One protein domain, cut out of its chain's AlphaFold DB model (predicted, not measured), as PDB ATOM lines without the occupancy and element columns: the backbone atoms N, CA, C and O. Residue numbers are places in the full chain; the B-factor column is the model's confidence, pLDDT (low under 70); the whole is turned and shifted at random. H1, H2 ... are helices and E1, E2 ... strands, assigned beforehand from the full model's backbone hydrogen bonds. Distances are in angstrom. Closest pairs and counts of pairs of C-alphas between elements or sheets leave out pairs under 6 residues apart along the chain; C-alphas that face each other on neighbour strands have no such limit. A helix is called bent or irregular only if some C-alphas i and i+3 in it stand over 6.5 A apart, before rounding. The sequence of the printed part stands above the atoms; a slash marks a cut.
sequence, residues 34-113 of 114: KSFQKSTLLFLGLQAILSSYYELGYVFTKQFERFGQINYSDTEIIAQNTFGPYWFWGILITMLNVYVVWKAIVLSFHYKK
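What this domain is: This is residues 34 to 113 of the 114 residues of an uncharacterized protein of Tenacibaculum sp (UniProt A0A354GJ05). A small head, made of the two-stranded hairpin E1 and E2 and the short helix H2, sits at one end of a long, narrow V of two helices, H1 and H3. The helices run opposite ways, meet near the head and spread toward their free ends; the hairpin tip, residues 65 to 70, sticks out of the head. The printed part has 80 residues, in the order H1, E1, E2, H2, H3, with an antiparallel sheet E1 - E2; the class is mostly helix. The whole is loose, with a radius of gyration of the C-alphas of 16.9 A, and spans 50 by 29 by 16 A.

Where its parts are: E1 is residues 63 to 66 and E2 residues 69 to 72. H2 is residues 74 to 81. H1, residues 34 to 59, runs 36.7 A from C-alpha 34 at (35.413, 0.285, 35.650); it is only just irregular, with C-alphas 54 and 57 6.6 A apart. H3, residues 86 to 111, runs 37.8 A to C-alpha 111 at (35.390, 1.087, 20.946).

How they stand to each other: E1 and E2 are antiparallel at 143 degrees, with N 64 and O 71 2.9 A apart, within hydrogen-bond range. H2 touches residues 86 to 90 of H3 alone, closest at the C-alphas of Glu 76 and Tyr 86, 4.7 A. H1 touches H3 with residues 49 to 59 alone, closest at the C-alphas of Val 59 and Gly 90, 4.9 A, at a shallow tilt of 18 degrees, opposite ways. E2 and H3 are apart. Every O i to N i+4 pair is within hydrogen-bond range in H2 and H3, and 20 of 22 in H1.

The domain as a whole: The C-alphas farthest apart, of Gly 68 and Lys 113, are 55.0 A apart. The printed part has no cut, and its four links are tight. Residues 111 to 113 have pLDDT under 70.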
ATOM      1  N   LYS A  34      35.957   0.185  37.012       85.44
ATOM      2  CA  LYS A  34      35.413   0.285  35.650       85.44
ATOM      3  C   LYS A  34      33.892   0.139  35.577       85.44
ATOM      4  O   LYS A  34      33.294   0.696  34.661       85.44
ATOM      5  N   SER A  35      33.263  -0.588  36.503       87.31
ATOM      6  CA  SER A  35      31.801  -0.728  36.525       87.31
ATOM      7  C   SER A  35      31.142   0.607  36.868       87.31
ATOM      8  O   SER A  35      30.293   1.097  36.128       87.31
ATOM      9  N   PHE A  36      31.638   1.267  37.916       86.75
ATOM     10  CA  PHE A  36      31.123   2.562  38.355       86.75
ATOM     11  C   PHE A  36      31.320   3.667  37.305       86.75
ATOM     12  O   PHE A  36      30.415   4.469  37.062       86.75
ATOM     13  N   GLN A  37      32.464   3.662  36.612       88.12
ATOM     14  CA  GLN A  37      32.711   4.564  35.484       88.12
ATOM     15  C   GLN A  37      31.704   4.355  34.348       88.12
ATOM     16  O   GLN A  37      31.144   5.327  33.841       88.12
ATOM     17  N   LYS A  38      31.435   3.097  33.970       88.69
ATOM     18  CA  LYS A  38      30.454   2.767  32.923       88.69
ATOM     19  C   LYS A  38      29.043   3.196  33.317       88.69
ATOM     20  O   LYS A  38      28.371   3.828  32.507       88.69
ATOM     21  N   SER A  39      28.607   2.911  34.546       89.38
ATOM     22  CA  SER A  39      27.288   3.329  35.039       89.38
ATOM     23  C   SER A  39      27.136   4.848  35.056       89.38
ATOM     24  O   SER A  39      26.120   5.361  34.593       89.38
ATOM     25  N   THR A  40      28.158   5.574  35.516       91.31
ATOM     26  CA  THR A  40      28.148   7.045  35.519       91.31
ATOM     27  C   THR A  40      28.071   7.598  34.098       91.31
ATOM     28  O   THR A  40      27.276   8.494  33.827       91.31
ATOM     29  N   LEU A  41      28.858   7.046  33.171       89.25
ATOM     30  CA  LEU A  41      28.844   7.467  31.772       89.25
ATOM     31  C   LEU A  41      27.474   7.227  31.119       89.25
ATOM     32  O   LEU A  41      26.967   8.111  30.432       89.25
ATOM     33  N   LEU A  42      26.861   6.064  31.361       90.69
ATOM     34  CA  LEU A  42      25.516   5.744  30.874       90.69
ATOM     35  C   LEU A  42      24.462   6.688  31.457       90.69
ATOM     36  O   LEU A  42      23.612   7.179  30.719       90.69
ATOM     37  N   PHE A  43      24.543   6.977  32.757       92.75
ATOM     38  CA  PHE A  43      23.644   7.917  33.420       92.75
ATOM     39  C   PHE A  43      23.751   9.323  32.814       92.75
ATOM     40  O   PHE A  43      22.740   9.889  32.407       92.75
ATOM     41  N   LEU A  44      24.967   9.864  32.691       92.00
ATOM     42  CA  LEU A  44      25.195  11.188  32.103       92.00
ATOM     43  C   LEU A  44      24.759  11.247  30.632       92.00
ATOM     44  O   LEU A  44      24.165  12.236  30.212       92.00
ATOM     45  N   GLY A  45      25.012  10.186  29.861       91.38
ATOM     46  CA  GLY A  45      24.565  10.086  28.471       91.38
ATOM     47  C   GLY A  45      23.041  10.088  28.339       91.38
ATOM     48  O   GLY A  45      22.500  10.806  27.500       91.38
ATOM     49  N   LEU A  46      22.338   9.347  29.202       93.19
ATOM     50  CA  LEU A  46      20.876   9.349  29.239       93.19
ATOM     51  C   LEU A  46      20.328  10.737  29.597       93.19
ATOM     52  O   LEU A  46      19.425  11.224  28.921       93.19
ATOM     53  N   GLN A  47      20.898  11.388  30.617       93.44
ATOM     54  CA  GLN A  47      20.512  12.751  31.000       93.44
ATOM     55  C   GLN A  47      20.706  13.741  29.848       93.44
ATOM     56  O   GLN A  47      19.819  14.549  29.590       93.44
ATOM     57  N   ALA A  48      21.816  13.643  29.110       90.44
ATOM     58  CA  ALA A  48      22.065  14.497  27.953       90.44
ATOM     59  C   ALA A  48      20.994  14.317  26.863       90.44
ATOM     60  O   ALA A  48      20.466  15.304  26.363       90.44
ATOM     61  N   ILE A  49      20.620  13.075  26.536       91.75
ATOM     62  CA  ILE A  49      19.584  12.796  25.527       91.75
ATOM     63  C   ILE A  49      18.214  13.314  25.979       91.75
ATOM     64  O   ILE A  49      17.509  13.948  25.194       91.75
ATOM     65  N   LEU A  50      17.834  13.070  27.238       93.44
ATOM     66  CA  LEU A  50      16.557  13.537  27.785       93.44
ATOM     67  C   LEU A  50      16.482  15.069  27.829       93.44
ATOM     68  O   LEU A  50      15.455  15.638  27.465       93.44
ATOM     69  N   SER A  51      17.578  15.728  28.213       91.12
ATOM     70  CA  SER A  51      17.686  17.190  28.195       91.12
ATOM     71  C   SER A  51      17.520  17.736  26.778       91.12
ATOM     72  O   SER A  51      16.694  18.620  26.560       91.12
ATOM     73  N   SER A  52      18.235  17.163  25.803       90.81
ATOM     74  CA  SER A  52      18.108  17.546  24.395       90.81
ATOM     75  C   SER A  52      16.678  17.384  23.884       90.81
ATOM     76  O   SER A  52      16.186  18.256  23.177       90.81
ATOM     77  N   TYR A  53      16.000  16.289  24.245       90.81
ATOM     78  CA  TYR A  53      14.612  16.044  23.846       90.81
ATOM     79  C   TYR A  53      13.653  17.108  24.398       90.81
ATOM     80  O   TYR A  53      12.790  17.587  23.665       90.81
ATOM     81  N   TYR A  54      13.822  17.510  25.661       90.25
ATOM     82  CA  TYR A  54      12.994  18.548  26.280       90.25
ATOM     83  C   TYR A  54      13.188  19.924  25.620       90.25
ATOM     84  O   TYR A  54      12.224  20.663  25.418       90.25
ATOM     85  N   GLU A  55      14.419  20.251  25.221       91.19
ATOM     86  CA  GLU A  55      14.739  21.525  24.566       91.19
ATOM     87  C   GLU A  55      14.208  21.641  23.130       91.19
ATOM     88  O   GLU A  55      14.062  22.760  22.633       91.19
ATOM     89  N   LEU A  56      13.855  20.531  22.464       91.19
ATOM     90  CA  LEU A  56      13.359  20.559  21.080       91.19
ATOM     91  C   LEU A  56      12.139  21.472  20.911       91.19
ATOM     92  O   LEU A  56      12.071  22.230  19.951       91.19
ATOM     93  N   GLY A  57      11.186  21.442  21.844       90.06
ATOM     94  CA  GLY A  57      10.026  22.340  21.780       90.06
ATOM     95  C   GLY A  57      10.414  23.811  21.959       90.06
ATOM     96  O   GLY A  57       9.870  24.697  21.297       90.06
ATOM     97  N   TYR A  58      11.400  24.077  22.818       93.00
ATOM     98  CA  TYR A  58      11.844  25.429  23.141       93.00
ATOM     99  C   TYR A  58      12.588  26.096  21.976       93.00
ATOM    100  O   TYR A  58      12.298  27.247  21.658       93.00
ATOM    101  N   VAL A  59      13.472  25.381  21.268       94.38
ATOM    102  CA  VAL A  59      14.241  25.969  20.149       94.38
ATOM    103  C   VAL A  59      13.366  26.396  18.960       94.38
ATOM    104  O   VAL A  59      13.761  27.267  18.185       94.38
ATOM    105  N   PHE A  60      12.159  25.832  18.840       95.25
ATOM    106  CA  PHE A  60      11.144  26.220  17.852       95.25
ATOM    107  C   PHE A  60      10.047  27.130  18.420       95.25
ATOM    108  O   PHE A  60       9.067  27.428  17.735       95.25
ATOM    109  N   THR A  61      10.200  27.602  19.651       94.62
ATOM    110  CA  THR A  61       9.316  28.611  20.225       94.62
ATOM    111  C   THR A  61       9.845  29.988  19.854       94.62
ATOM    112  O   THR A  61      11.032  30.242  20.005       94.62
ATOM    113  N   LYS A  62       8.985  30.891  19.373       94.25
ATOM    114  CA  LYS A  62       9.379  32.279  19.074       94.25
ATOM    115  C   LYS A  62       9.410  33.149  20.333       94.25
ATOM    116  O   LYS A  62      10.368  33.861  20.606       94.25
ATOM    117  N   GLN A  63       8.323  33.100  21.093       94.25
ATOM    118  CA  GLN A  63       8.125  33.894  22.298       94.25
ATOM    119  C   GLN A  63       7.312  33.093  23.307       94.25
ATOM    120  O   GLN A  63       6.533  32.217  22.925       94.25
ATOM    121  N   PHE A  64       7.481  33.406  24.582       93.00
ATOM    122  CA  PHE A  64       6.775  32.767  25.683       93.00
ATOM    123  C   PHE A  64       6.440  33.801  26.756       93.00
ATOM    124  O   PHE A  64       7.126  34.811  26.911       93.00
ATOM    125  N   GLU A  65       5.373  33.553  27.506       94.12
ATOM    126  CA  GLU A  65       4.999  34.410  28.622       94.12
ATOM    127  C   GLU A  65       5.701  33.942  29.899       94.12
ATOM    128  O   GLU A  65       5.673  32.762  30.255       94.12
ATOM    129  N   ARG A  66       6.345  34.875  30.600       91.19
ATOM    130  CA  ARG A  66       6.979  34.623  31.894       91.19
ATOM    131  C   ARG A  66       6.725  35.812  32.808       91.19
ATOM    132  O   ARG A  66       7.049  36.937  32.450       91.19
ATOM    133  N   PHE A  67       6.148  35.556  33.982       92.06
ATOM    134  CA  PHE A  67       5.779  36.596  34.954       92.06
ATOM    135  C   PHE A  67       4.902  37.720  34.355       92.06
ATOM    136  O   PHE A  67       5.106  38.892  34.660       92.06
ATOM    137  N   GLY A  68       3.952  37.378  33.475       92.62
ATOM    138  CA  GLY A  68       3.065  38.352  32.822       92.62
ATOM    139  C   GLY A  68       3.726  39.189  31.720       92.62
ATOM    140  O   GLY A  68       3.112  40.122  31.210       92.62
ATOM    141  N   GLN A  69       4.977  38.886  31.354       93.62
ATOM    142  CA  GLN A  69       5.700  39.562  30.280       93.62
ATOM    143  C   GLN A  69       6.007  38.599  29.134       93.62
ATOM    144  O   GLN A  69       6.441  37.463  29.350       93.62
ATOM    145  N   ILE A  70       5.817  39.073  27.903       94.19
ATOM    146  CA  ILE A  70       6.231  38.351  26.699       94.19
ATOM    147  C   ILE A  70       7.750  38.463  26.587       94.19
ATOM    148  O   ILE A  70       8.295  39.559  26.475       94.19
ATOM    149  N   ASN A  71       8.422  37.318  26.619       94.62
ATOM    150  CA  ASN A  71       9.858  37.186  26.430       94.62
ATOM    151  C   ASN A  71      10.133  36.433  25.122       94.62
ATOM    152  O   ASN A  71       9.352  35.568  24.719       94.62
ATOM    153  N   TYR A  72      11.247  36.747  24.467       95.81
ATOM    154  CA  TYR A  72      11.697  36.030  23.274       95.81
ATOM    155  C   TYR A  72      12.551  34.821  23.649       95.81
ATOM    156  O   TYR A  72      13.257  34.838  24.659       95.81
ATOM    157  N   SER A  73      12.472  33.766  22.840       94.56
ATOM    158  CA  SER A  73      13.371  32.620  22.964       94.56
ATOM    159  C   SER A  73      14.783  32.971  22.509       94.56
ATOM    160  O   SER A  73      15.002  33.939  21.777       94.56
ATOM    161  N   ASP A  74      15.745  32.133  22.880       93.94
ATOM    162  CA  ASP A  74      17.133  32.319  22.457       93.94
ATOM    163  C   ASP A  74      17.283  32.262  20.927       93.94
ATOM    164  O   ASP A  74      18.054  33.029  20.356       93.94
ATOM    165  N   THR A  75      16.511  31.416  20.230       96.00
ATOM    166  CA  THR A  75      16.552  31.329  18.758       96.00
ATOM    167  C   THR A  75      15.949  32.553  18.076       96.00
ATOM    168  O   THR A  75      16.430  32.954  17.016       96.00
ATOM    169  N   GLU A  76      14.951  33.193  18.688       96.19
ATOM    170  CA  GLU A  76      14.412  34.472  18.219       96.19
ATOM    171  C   GLU A  76      15.371  35.633  18.509       96.19
ATOM    172  O   GLU A  76      15.593  36.468  17.636       96.19
ATOM    173  N   ILE A  77      16.018  35.660  19.679       96.19
ATOM    174  CA  ILE A  77      17.052  36.660  19.988       96.19
ATOM    175  C   ILE A  77      18.211  36.552  18.989       96.19
ATOM    176  O   ILE A  77      18.686  37.573  18.486       96.19
ATOM    177  N   ILE A  78      18.647  35.336  18.644       96.31
ATOM    178  CA  ILE A  78      19.658  35.132  17.598       96.31
ATOM    179  C   ILE A  78      19.145  35.672  16.259       96.31
ATOM    180  O   ILE A  78      19.858  36.440  15.615       96.31
ATOM    181  N   ALA A  79      17.919  35.331  15.856       96.62
ATOM    182  CA  ALA A  79      17.335  35.794  14.596       96.62
ATOM    183  C   ALA A  79      17.256  37.329  14.498       96.62
ATOM    184  O   ALA A  79      17.509  37.887  13.435       96.62
ATOM    185  N   GLN A  80      16.976  38.023  15.604       96.31
ATOM    186  CA  GLN A  80      16.930  39.490  15.648       96.31
ATOM    187  C   GLN A  80      18.307  40.151  15.495       96.31
ATOM    188  O   GLN A  80      18.394  41.278  15.012       96.31
ATOM    189  N   ASN A  81      19.379  39.468  15.907       96.88
ATOM    190  CA  ASN A  81      20.748  39.997  15.876       96.88
ATOM    191  C   ASN A  81      21.588  39.451  14.710       96.88
ATOM    192  O   ASN A  81      22.734  39.863  14.525       96.88
ATOM    193  N   THR A  82      21.055  38.499  13.947       95.25
ATOM    194  CA  THR A  82      21.762  37.818  12.856       95.25
ATOM    195  C   THR A  82      20.853  37.678  11.632       95.25
ATOM    196  O   THR A  82      19.945  38.479  11.432       95.25
ATOM    197  N   PHE A  83      21.126  36.710  10.757       94.19
ATOM    198  CA  PHE A  83      20.331  36.464   9.562       94.19
ATOM    199  C   PHE A  83      19.380  35.284   9.764       94.19
ATOM    200  O   PHE A  83      19.639  34.368  10.542       94.19
ATOM    201  N   GLY A  84      18.309  35.276   8.974       94.75
ATOM    202  CA  GLY A  84      17.343  34.187   8.952       94.75
ATOM    203  C   GLY A  84      16.356  34.204  10.131       94.75
ATOM    204  O   GLY A  84      16.594  34.836  11.156       94.75
ATOM    205  N   PRO A  85      15.210  33.524   9.982       96.19
ATOM    206  CA  PRO A  85      14.174  33.449  11.012       96.19
ATOM    207  C   PRO A  85      14.548  32.483  12.149       96.19
ATOM    208  O   PRO A  85      15.376  31.592  11.968       96.19
ATOM    209  N   TYR A  86      13.876  32.576  13.301       95.25
ATOM    210  CA  TYR A  86      14.156  31.725  14.472       95.25
ATOM    211  C   TYR A  86      14.121  30.213  14.173       95.25
ATOM    212  O   TYR A  86      14.929  29.456  14.706       95.25
ATOM    213  N   TRP A  87      13.235  29.756  13.277       95.19
ATOM    214  CA  TRP A  87      13.139  28.337  12.922       95.19
ATOM    215  C   TRP A  87      14.378  27.831  12.176       95.19
ATOM    216  O   TRP A  87      14.721  26.659  12.318       95.19
ATOM    217  N   PHE A  88      15.083  28.691  11.427       96.69
ATOM    218  CA  PHE A  88      16.341  28.324  10.771       96.69
ATOM    219  C   PHE A  88      17.394  27.959  11.823       96.69
ATOM    220  O   PHE A  88      18.012  26.895  11.749       96.69
ATOM    221  N   TRP A  89      17.527  28.794  12.854       96.38
ATOM    222  CA  TRP A  89      18.417  28.542  13.986       96.38
ATOM    223  C   TRP A  89      17.981  27.324  14.804       96.38
ATOM    224  O   TRP A  89      18.826  26.513  15.182       96.38
ATOM    225  N   GLY A  90      16.673  27.131  15.000       95.94
ATOM    226  CA  GLY A  90      16.123  25.927  15.627       95.94
ATOM    227  C   GLY A  90      16.512  24.639  14.890       95.94
ATOM    228  O   GLY A  90      16.981  23.687  15.522       95.94
ATOM    229  N   ILE A  91      16.409  24.618  13.554       96.19
ATOM    230  CA  ILE A  91      16.865  23.487  12.724       96.19
ATOM    231  C   ILE A  91      18.371  23.280  12.879       96.19
ATOM    232  O   ILE A  91      18.801  22.152  13.122       96.19
ATOM    233  N   LEU A  92      19.168  24.346  12.769       96.44
ATOM    234  CA  LEU A  92      20.626  24.266  12.850       96.44
ATOM    235  C   LEU A  92      21.091  23.657  14.182       96.44
ATOM    236  O   LEU A  92      21.884  22.713  14.193       96.44
ATOM    237  N   ILE A  93      20.568  24.160  15.304       95.19
ATOM    238  CA  ILE A  93      20.898  23.670  16.650       95.19
ATOM    239  C   ILE A  93      20.457  22.213  16.811       95.19
ATOM    240  O   ILE A  93      21.223  21.385  17.305       95.19
ATOM    241  N   THR A  94      19.255  21.876  16.341       95.12
ATOM    242  CA  THR A  94      18.735  20.503  16.397       95.12
ATOM    243  C   THR A  94      19.615  19.541  15.597       95.12
ATOM    244  O   THR A  94      19.975  18.475  16.097       95.12
ATOM    245  N   MET A  95      20.026  19.918  14.383       96.06
ATOM    246  CA  MET A  95      20.928  19.115  13.552       96.06
ATOM    247  C   MET A  95      22.285  18.899  14.226       96.06
ATOM    248  O   MET A  95      22.793  17.777  14.227       96.06
ATOM    249  N   LEU A  96      22.857  19.941  14.838       95.19
ATOM    250  CA  LEU A  96      24.104  19.825  15.597       95.19
ATOM    251  C   LEU A  96      23.952  18.879  16.795       95.19
ATOM    252  O   LEU A  96      24.824  18.039  17.023       95.19
ATOM    253  N   ASN A  97      22.840  18.962  17.526       93.31
ATOM    254  CA  ASN A  97      22.552  18.076  18.655       93.31
ATOM    255  C   ASN A  97      22.472  16.606  18.202       93.31
ATOM    256  O   ASN A  97      23.199  15.752  18.716       93.31
ATOM    257  N   VAL A  98      21.682  16.333  17.157       93.25
ATOM    258  CA  VAL A  98      21.566  14.997  16.551       93.25
ATOM    259  C   VAL A  98      22.926  14.489  16.076       93.25
ATOM    260  O   VAL A  98      23.267  13.334  16.329       93.25
ATOM    261  N   TYR A  99      23.736  15.340  15.440       95.06
ATOM    262  CA  TYR A  99      25.078  14.976  14.988       95.06
ATOM    263  C   TYR A  99      25.991  14.563  16.150       95.06
ATOM    264  O   TYR A  99      26.663  13.530  16.068       95.06
ATOM    265  N   VAL A 100      26.005  15.329  17.244       92.69
ATOM    266  CA  VAL A 100      26.820  15.019  18.429       92.69
ATOM    267  C   VAL A 100      26.384  13.697  19.059       92.69
ATOM    268  O   VAL A 100      27.233  12.842  19.326       92.69
ATOM    269  N   VAL A 101      25.075  13.489  19.239       90.94
ATOM    270  CA  VAL A 101      24.527  12.235  19.783       90.94
ATOM    271  C   VAL A 101      24.869  11.055  18.875       90.94
ATOM    272  O   VAL A 101      25.378  10.035  19.345       90.94
ATOM    273  N   TRP A 102      24.676  11.204  17.565       91.88
ATOM    274  CA  TRP A 102      25.024  10.185  16.578       91.88
ATOM    275  C   TRP A 102      26.504   9.803  16.650       91.88
ATOM    276  O   TRP A 102      26.849   8.624  16.756       91.88
ATOM    277  N   LYS A 103      27.401  10.796  16.653       92.62
ATOM    278  CA  LYS A 103      28.848  10.570  16.755       92.62
ATOM    279  C   LYS A 103      29.233   9.888  18.064       92.62
ATOM    280  O   LYS A 103      30.083   8.997  18.030       92.62
ATOM    281  N   ALA A 104      28.613  10.263  19.181       88.25
ATOM    282  CA  ALA A 104      28.845   9.624  20.473       88.25
ATOM    283  C   ALA A 104      28.458   8.133  20.446       88.25
ATOM    284  O   ALA A 104      29.233   7.283  20.891       88.25
ATOM    285  N   ILE A 105      27.309   7.804  19.846       87.38
ATOM    286  CA  ILE A 105      26.844   6.422  19.680       87.38
ATOM    287  C   ILE A 105      27.811   5.631  18.788       87.38
ATOM    288  O   ILE A 105      28.296   4.574  19.196       87.38
ATOM    289  N   VAL A 106      28.157   6.154  17.609       90.75
ATOM    290  CA  VAL A 106      29.090   5.492  16.678       90.75
ATOM    291  C   VAL A 106      30.445   5.219  17.334       90.75
ATOM    292  O   VAL A 106      30.972   4.112  17.215       90.75
ATOM    293  N   LEU A 107      30.998   6.193  18.064       87.31
ATOM    294  CA  LEU A 107      32.273   6.034  18.763       87.31
ATOM    295  C   LEU A 107      32.206   4.922  19.820       87.31
ATOM    296  O   LEU A 107      33.128   4.113  19.920       87.31
ATOM    297  N   SER A 108      31.099   4.840  20.564       82.44
ATOM    298  CA  SER A 108      30.906   3.795  21.576       82.44
ATOM    299  C   SER A 108      30.868   2.385  20.974       82.44
ATOM    300  O   SER A 108      31.419   1.449  21.557       82.44
ATOM    301  N   PHE A 109      30.279   2.227  19.783       81.81
ATOM    302  CA  PHE A 109      30.268   0.952  19.066       81.81
ATOM    303  C   PHE A 109      31.635   0.602  18.483       81.81
ATOM    304  O   PHE A 109      32.017  -0.568  18.504       81.81
ATOM    305  N   HIS A 110      32.386   1.594  17.999       77.81
ATOM    306  CA  HIS A 110      33.735   1.373  17.480       77.81
ATOM    307  C   HIS A 110      34.689   0.894  18.586       77.81
ATOM    308  O   HIS A 110      35.436  -0.057  18.387       77.81
ATOM    309  N   TYR A 111      34.583   1.474  19.784       66.88
ATOM    310  CA  TYR A 111      35.390   1.087  20.946       66.88
ATOM    311  C   TYR A 111      35.071  -0.320  21.482       66.88
ATOM    312  O   TYR A 111      35.873  -0.906  22.194       66.88
ATOM    313  N   LYS A 112      33.903  -0.886  21.153       59.66
ATOM    314  CA  LYS A 112      33.530  -2.259  21.536       59.66
ATOM    315  C   LYS A 112      34.146  -3.340  20.635       59.66
ATOM    316  O   LYS A 112      34.000  -4.517  20.952       59.66
ATOM    317  N   LYS A 113      34.746  -2.958  19.501       53.59
ATOM    318  CA  LYS A 113      35.309  -3.874  18.492       53.59
ATOM    319  C   LYS A 113      36.839  -4.017  18.542       53.59
ATOM    320  O   LYS A 113      37.346  -4.869  17.820       53.59
TER     321      LYS A 113